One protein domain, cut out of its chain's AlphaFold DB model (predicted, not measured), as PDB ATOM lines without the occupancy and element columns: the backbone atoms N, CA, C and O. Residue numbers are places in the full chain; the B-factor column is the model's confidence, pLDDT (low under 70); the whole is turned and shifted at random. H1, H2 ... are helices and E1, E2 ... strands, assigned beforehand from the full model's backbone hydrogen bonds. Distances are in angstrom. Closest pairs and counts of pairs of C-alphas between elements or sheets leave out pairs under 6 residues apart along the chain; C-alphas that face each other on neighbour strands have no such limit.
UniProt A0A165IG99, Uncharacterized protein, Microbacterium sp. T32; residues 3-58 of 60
ATOM      1  N   ARG A   3     189.800 131.537 184.278       95.38
ATOM      2  CA  ARG A   3     190.182 132.878 184.749       95.38
ATOM      3  C   ARG A   3     191.603 133.226 184.332       95.38
ATOM      4  O   ARG A   3     192.497 132.405 184.506       95.38
ATOM      5  N   TYR A   4     191.803 134.458 183.877       95.75
ATOM      6  CA  TYR A   4     193.114 135.011 183.546       95.75
ATOM      7  C   TYR A   4     193.268 136.403 184.152       95.75
ATOM      8  O   TYR A   4     192.318 137.184 184.184       95.75
ATOM      9  N   ASN A   5     194.471 136.715 184.633       96.56
ATOM     10  CA  ASN A   5     194.836 138.075 185.007       96.56
ATOM     11  C   ASN A   5     195.605 138.707 183.843       96.56
ATOM     12  O   ASN A   5     196.769 138.377 183.627       96.56
ATOM     13  N   VAL A   6     194.932 139.559 183.070       96.25
ATOM     14  CA  VAL A   6     195.467 140.125 181.826       96.25
ATOM     15  C   VAL A   6     196.082 141.500 182.115       96.25
ATOM     16  O   VAL A   6     195.379 142.381 182.623       96.25
ATOM     17  N   PRO A   7     197.366 141.739 181.789       95.69
ATOM     18  CA  PRO A   7     197.993 143.046 181.969       95.69
ATOM     19  C   PRO A   7     197.219 144.167 181.260       95.69
ATOM     20  O   PRO A   7     196.909 144.077 180.074       95.69
ATOM     21  N   GLY A   8     196.891 145.235 181.991       93.06
ATOM     22  CA  GLY A   8     196.125 146.373 181.466       93.06
ATOM     23  C   GLY A   8     194.606 146.170 181.373       93.06
ATOM     24  O   GLY A   8     193.909 147.129 181.074       93.06
ATOM     25  N   VAL A   9     194.083 144.973 181.672       94.00
ATOM     26  CA  VAL A   9     192.630 144.711 181.781       94.00
ATOM     27  C   VAL A   9     192.256 144.306 183.209       94.00
ATOM     28  O   VAL A   9     191.276 144.803 183.759       94.00
ATOM     29  N   GLY A  10     193.050 143.439 183.842       95.19
ATOM     30  CA  GLY A  10     192.792 142.858 185.161       95.19
ATOM     31  C   GLY A  10     192.201 141.447 185.085       95.19
ATOM     32  O   GLY A  10     192.383 140.729 184.101       95.19
ATOM     33  N   LEU A  11     191.504 141.031 186.148       97.31
ATOM     34  CA  LEU A  11     190.937 139.686 186.251       97.31
ATOM     35  C   LEU A  11     189.700 139.525 185.353       97.31
ATOM     36  O   LEU A  11     188.667 140.170 185.570       97.31
ATOM     37  N   VAL A  12     189.796 138.603 184.398       97.06
ATOM     38  CA  VAL A  12     188.726 138.246 183.462       97.06
ATOM     39  C   VAL A  12     188.419 136.750 183.509       97.06
ATOM     40  O   VAL A  12     189.254 135.924 183.880       97.06
ATOM     41  N   VAL A  13     187.191 136.409 183.144       97.25
ATOM     42  CA  VAL A  13     186.691 135.059 182.899       97.25
ATOM     43  C   VAL A  13     186.511 134.921 181.394       97.25
ATOM     44  O   VAL A  13     185.832 135.741 180.778       97.25
ATOM     45  N   VAL A  14     187.104 133.888 180.805       96.31
ATOM     46  CA  VAL A  14     187.013 133.620 179.368       96.31
ATOM     47  C   VAL A  14     186.284 132.311 179.096       96.31
ATOM     48  O   VAL A  14     186.420 131.332 179.845       96.31
ATOM     49  N   ALA A  15     185.503 132.287 178.021       96.19
ATOM     50  CA  ALA A  15     184.990 131.065 177.420       96.19
ATOM     51  C   ALA A  15     185.872 130.704 176.224       96.19
ATOM     52  O   ALA A  15     186.118 131.545 175.360       96.19
ATOM     53  N   LEU A  16     186.357 129.465 176.215       95.25
ATOM     54  CA  LEU A  16     187.138 128.908 175.123       95.25
ATOM     55  C   LEU A  16     186.358 127.743 174.533       95.25
ATOM     56  O   LEU A  16     185.811 126.939 175.293       95.25
ATOM     57  N   THR A  17     186.361 127.651 173.212       95.06
ATOM     58  CA  THR A  17     185.729 126.559 172.482       95.06
ATOM     59  C   THR A  17     186.761 125.898 171.585       95.06
ATOM     60  O   THR A  17     187.486 126.562 170.848       95.06
ATOM     61  N   GLU A  18     186.837 124.576 171.671       94.25
ATOM     62  CA  GLU A  18     187.711 123.769 170.834       94.25
ATOM     63  C   GLU A  18     187.020 123.492 169.494       94.25
ATOM     64  O   GLU A  18     185.910 122.955 169.454       94.25
ATOM     65  N   HIS A  19     187.671 123.844 168.389       92.12
ATOM     66  CA  HIS A  19     187.232 123.490 167.049       92.12
ATOM     67  C   HIS A  19     188.161 122.438 166.452       92.12
ATOM     68  O   HIS A  19     189.361 122.662 166.312       92.12
ATOM     69  N   ARG A  20     187.596 121.292 166.064       92.12
ATOM     70  CA  ARG A  20     188.341 120.199 165.436       92.12
ATOM     71  C   ARG A  20     188.028 120.117 163.948       92.12
ATOM     72  O   ARG A  20     186.892 119.845 163.558       92.12
ATOM     73  N   PHE A  21     189.052 120.272 163.121       90.31
ATOM     74  CA  PHE A  21     188.947 120.137 161.675       90.31
ATOM     75  C   PHE A  21     188.945 118.653 161.292       90.31
ATOM     76  O   PHE A  21     189.961 117.966 161.376       90.31
ATOM     77  N   GLY A  22     187.794 118.134 160.855       87.56
ATOM     78  CA  GLY A  22     187.620 116.700 160.581       87.56
ATOM     79  C   GLY A  22     188.516 116.134 159.470       87.56
ATOM     80  O   GLY A  22     188.810 114.944 159.485       87.56
ATOM     81  N   MET A  23     188.970 116.968 158.528       88.31
ATOM     82  CA  MET A  23     189.824 116.532 157.415       88.31
ATOM     83  C   MET A  23     191.305 116.411 157.790       88.31
ATOM     84  O   MET A  23     191.970 115.496 157.314       88.31
ATOM     85  N   THR A  24     191.825 117.321 158.618       88.31
ATOM     86  CA  THR A  24     193.248 117.351 159.012       88.31
ATOM     87  C   THR A  24     193.485 116.731 160.387       88.31
ATOM     88  O   THR A  24     194.606 116.359 160.716       88.31
ATOM     89  N   GLY A  25     192.431 116.592 161.197       87.38
ATOM     90  CA  GLY A  25     192.534 116.190 162.597       87.38
ATOM     91  C   GLY A  25     193.097 117.285 163.503       87.38
ATOM     92  O   GLY A  25     193.267 117.029 164.692       87.38
ATOM     93  N   GLU A  26     193.366 118.475 162.960       90.44
ATOM     94  CA  GLU A  26     193.867 119.624 163.704       90.44
ATOM     95  C   GLU A  26     192.802 120.164 164.652       90.44
ATOM     96  O   GLU A  26     191.603 120.164 164.358       90.44
ATOM     97  N   THR A  27     193.276 120.661 165.784       91.31
ATOM     98  CA  THR A  27     192.454 121.251 166.828       91.31
ATOM     99  C   THR A  27     192.886 122.693 167.023       91.31
ATOM    100  O   THR A  27     194.076 122.966 167.174       91.31
ATOM    101  N   LEU A  28     191.923 123.608 167.038       91.88
ATOM    102  CA  LEU A  28     192.145 125.028 167.258       91.88
ATOM    103  C   LEU A  28     191.289 125.504 168.429       91.88
ATOM    104  O   LEU A  28     190.094 125.220 168.497       91.88
ATOM    105  N   MET A  29     191.910 126.218 169.361       95.12
ATOM    106  CA  MET A  29     191.222 126.807 170.503       95.12
ATOM    107  C   MET A  29     190.770 128.218 170.143       95.12
ATOM    108  O   MET A  29     191.571 129.053 169.743       95.12
ATOM    109  N   LEU A  30     189.475 128.489 170.274       94.12
ATOM    110  CA  LEU A  30     188.878 129.785 169.966       94.12
ATOM    111  C   LEU A  30     188.482 130.508 171.247       94.12
ATOM    112  O   LEU A  30     187.896 129.909 172.150       94.12
ATOM    113  N   LEU A  31     188.741 131.814 171.292       95.88
ATOM    114  CA  LEU A  31     188.202 132.699 172.318       95.88
ATOM    115  C   LEU A  31     186.780 133.120 171.945       95.88
ATOM    116  O   LEU A  31     186.575 133.899 171.022       95.88
ATOM    117  N   GLU A  32     185.795 132.602 172.671       94.56
ATOM    118  CA  GLU A  32     184.378 132.845 172.387       94.56
ATOM    119  C   GLU A  32     183.853 134.090 173.107       94.56
ATOM    120  O   GLU A  32     183.119 134.895 172.538       94.56
ATOM    121  N   SER A  33     184.225 134.272 174.377       95.25
ATOM    122  CA  SER A  33     183.843 135.469 175.125       95.25
ATOM    123  C   SER A  33     184.821 135.799 176.243       95.25
ATOM    124  O   SER A  33     185.492 134.925 176.795       95.25
ATOM    125  N   VAL A  34     184.859 137.085 176.592       97.19
ATOM    126  CA  VAL A  34     185.617 137.632 177.718       97.19
ATOM    127  C   VAL A  34     184.663 138.458 178.569       97.19
ATOM    128  O   VAL A  34     183.965 139.344 178.073       97.19
ATOM    129  N   GLN A  35     184.635 138.174 179.863       97.56
ATOM    130  CA  GLN A  35     183.851 138.911 180.842       97.56
ATOM    131  C   GLN A  35     184.734 139.268 182.030       97.56
ATOM    132  O   GLN A  35     185.684 138.568 182.370       97.56
ATOM    133  N   ARG A  36     184.415 140.360 182.706       95.50
ATOM    134  CA  ARG A  36     184.965 140.687 184.018       95.50
ATOM    135  C   ARG A  36     184.591 139.600 185.026       95.50
ATOM    136  O   ARG A  36     183.604 138.885 184.864       95.50
ATOM    137  N   ALA A  37     185.331 139.516 186.130       91.06
ATOM    138  CA  ALA A  37     185.042 138.560 187.203       91.06
ATOM    139  C   ALA A  37     183.628 138.682 187.815       91.06
ATOM    140  O   ALA A  37     183.149 137.728 188.422       91.06
ATOM    141  N   ASN A  38     182.962 139.827 187.643       91.81
ATOM    142  CA  ASN A  38     181.582 140.077 188.070       91.81
ATOM    143  C   ASN A  38     180.524 139.751 186.991       91.81
ATOM    144  O   ASN A  38     179.355 140.064 187.192       91.81
ATOM    145  N   GLY A  39     180.915 139.158 185.856       92.25
ATOM    146  CA  GLY A  39     180.013 138.759 184.767       92.25
ATOM    147  C   GLY A  39     179.682 139.861 183.756       92.25
ATOM    148  O   GLY A  39     178.916 139.631 182.826       92.25
ATOM    149  N   VAL A  40     180.252 141.061 183.903       94.31
ATOM    150  CA  VAL A  40     180.054 142.152 182.936       94.31
ATOM    151  C   VAL A  40     180.940 141.918 181.704       94.31
ATOM    152  O   VAL A  40     182.138 141.685 181.878       94.31
ATOM    153  N   PRO A  41     180.418 141.991 180.465       94.75
ATOM    154  CA  PRO A  41     181.245 141.927 179.259       94.75
ATOM    155  C   PRO A  41     182.327 143.012 179.250       94.75
ATOM    156  O   PRO A  41     182.092 144.138 179.688       94.75
ATOM    157  N   VAL A  42     183.519 142.678 178.760       96.12
ATOM    158  CA  VAL A  42     184.594 143.669 178.586       96.12
ATOM    159  C   VAL A  42     184.354 144.532 177.342       96.12
ATOM    160  O   VAL A  42     183.559 144.175 176.471       96.12
ATOM    161  N   SER A  43     185.044 145.671 177.245       96.94
ATOM    162  CA  SER A  43     185.023 146.475 176.016       96.94
ATOM    163  C   SER A  43     185.713 145.743 174.853       96.94
ATOM    164  O   SER A  43     186.465 144.792 175.064       96.94
ATOM    165  N   ALA A  44     185.503 146.198 173.614       96.31
ATOM    166  CA  ALA A  44     186.161 145.603 172.446       96.31
ATOM    167  C   ALA A  44     187.699 145.695 172.518       96.31
ATOM    168  O   ALA A  44     188.384 144.737 172.172       96.31
ATOM    169  N   GLU A  45     188.248 146.806 173.027       97.00
ATOM    170  CA  GLU A  45     189.698 146.952 173.232       97.00
ATOM    171  C   GLU A  45     190.222 145.933 174.255       97.00
ATOM    172  O   GLU A  45     191.252 145.292 174.051       97.00
ATOM    173  N   GLU A  46     189.501 145.760 175.360       97.00
ATOM    174  CA  GLU A  46     189.870 144.814 176.414       97.00
ATOM    175  C   GLU A  46     189.744 143.361 175.954       97.00
ATOM    176  O   GLU A  46     190.546 142.515 176.360       97.00
ATOM    177  N   HIS A  47     188.766 143.076 175.093       97.12
ATOM    178  CA  HIS A  47     188.618 141.780 174.447       97.12
ATOM    179  C   HIS A  47     189.843 141.476 173.584       97.12
ATOM    180  O   HIS A  47     190.482 140.447 173.782       97.12
ATOM    181  N   GLU A  48     190.207 142.384 172.679       97.25
ATOM    182  CA  GLU A  48     191.348 142.215 171.777       97.25
ATOM    183  C   GLU A  48     192.667 142.081 172.553       97.25
ATOM    184  O   GLU A  48     193.465 141.179 172.305       97.25
ATOM    185  N   ARG A  49     192.867 142.905 173.587       97.44
ATOM    186  CA  ARG A  49     194.035 142.801 174.474       97.44
ATOM    187  C   ARG A  49     194.098 141.451 175.191       97.44
ATOM    188  O   ARG A  49     195.179 140.889 175.357       97.44
ATOM    189  N   THR A  50     192.948 140.917 175.603       97.12
ATOM    190  CA  THR A  50     192.851 139.572 176.187       97.12
ATOM    191  C   THR A  50     193.177 138.498 175.152       97.12
ATOM    192  O   THR A  50     193.939 137.587 175.467       97.12
ATOM    193  N   ALA A  51     192.671 138.618 173.923       97.12
ATOM    194  CA  ALA A  51     192.964 137.692 172.832       97.12
ATOM    195  C   ALA A  51     194.469 137.639 172.527       97.12
ATOM    196  O   ALA A  51     195.066 136.566 172.547       97.12
ATOM    197  N   GLN A  52     195.109 138.799 172.362       97.44
ATOM    198  CA  GLN A  52     196.553 138.898 172.122       97.44
ATOM    199  C   GLN A  52     197.375 138.309 173.270       97.44
ATOM    200  O   GLN A  52     198.364 137.613 173.036       97.44
ATOM    201  N   TYR A  53     196.958 138.550 174.514       97.75
ATOM    202  CA  TYR A  53     197.613 137.976 175.684       97.75
ATOM    203  C   TYR A  53     197.501 136.445 175.718       97.75
ATOM    204  O   TYR A  53     198.497 135.766 175.951       97.75
ATOM    205  N   LEU A  54     196.316 135.888 175.456       96.38
ATOM    206  CA  LEU A  54     196.106 134.437 175.433       96.38
ATOM    207  C   LEU A  54     196.843 133.760 174.276       96.38
ATOM    208  O   LEU A  54     197.410 132.686 174.474       96.38
ATOM    209  N   HIS A  55     196.900 134.410 173.115       96.50
ATOM    210  CA  HIS A  55     197.687 133.944 171.980       96.50
ATOM    211  C   HIS A  55     199.186 133.922 172.309       96.50
ATOM    212  O   HIS A  55     199.876 132.938 172.061       96.50
ATOM    213  N   ALA A  56     199.702 134.965 172.968       97.06
ATOM    214  CA  ALA A  56     201.095 135.000 173.422       97.06
ATOM    215  C   ALA A  56     201.430 133.907 174.459       97.06
ATOM    216  O   ALA A  56     202.585 133.497 174.566       97.06
ATOM    217  N   LEU A  57     200.435 133.423 175.209       95.25
ATOM    218  CA  LEU A  57     200.572 132.291 176.131       95.25
ATOM    219  C   LEU A  57     200.406 130.918 175.455       95.25
ATOM    220  O   LEU A  57     200.573 129.902 176.129       95.25
ATOM    221  N   GLY A  58     200.068 130.868 174.163       94.31
ATOM    222  CA  GLY A  58     199.788 129.626 173.437       94.31
ATOM    223  C   GLY A  58     198.492 128.936 173.869       94.31
ATOM    224  O   GLY A  58     198.380 127.718 173.758       94.31
TER     225      GLY A  58
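AT A GLANCE: This is residues 3 to 58 of the 60 residues of an uncharacterized protein of Microbacterium sp. T32 (UniProt A0A165IG99). A long, strongly twisted hairpin of two strands, E2 and E3, makes the length of this model; short E1 joins E2's first residues to widen the sheet at that end, and helix H1 packs slantwise over one face there. At the opposite end the hairpin's turn, residues 21 to 26, sticks out free. The printed part has 56 residues, with three strands and then one helix along the chain, E1 E2 E3 H1, and the sheet, in the order E1 - E2 - E3, is antiparallel. The class is mixed, two layers; the whole is only just loose, close to compact, with a radius of gyration of the C-alphas of 12.5 A, and elongated, spanning 38 by 21 by 18 A.

HOW THE PARTS SIT: Start at inner strand E2, residues 10 to 20, and edge strand E3, residues 27 to 36: this hairpin has N 13 and O 35 within hydrogen-bond range at 2.7 A, and N 19 and O 28 at 2.8 A. Edge strand E1, residues 3 to 6, forms a hairpin with E2, where N 10 and O 6 are 2.8 A apart; E1 E2 E3 is a meander, each strand the antiparallel neighbour of the one before. H1, residues 44 to 56, is on the sheet at a height of 7.3 A, only just over E3, on which 3 of its 13 C-alphas fall; on the local plane it runs slantwise at 39 degrees to E3. Its closest C-alphas to E3 are those of His 47 and Val 34, 6.1 A. Every O i to N i+4 pair in H1 is within hydrogen-bond range.

IN THESE COORDINATES: Find C-alpha 10 at (192.792, 142.858, 185.161); E2 runs 30.4 A from there to residue 20. E3 returns over 27.0 A, and E1, 9.4 A long, begins at C-alpha 3, (190.182, 132.878, 184.749). H1 runs 18.3 A to C-alpha 56 at (201.095, 135.000, 173.422).

THE WHOLE: Look to Met 23 and Asn 38 for the two C-alphas farthest apart, 39.5 A. The printed part has no cut and no long link, and no printed residue is under 70 in pLDDT.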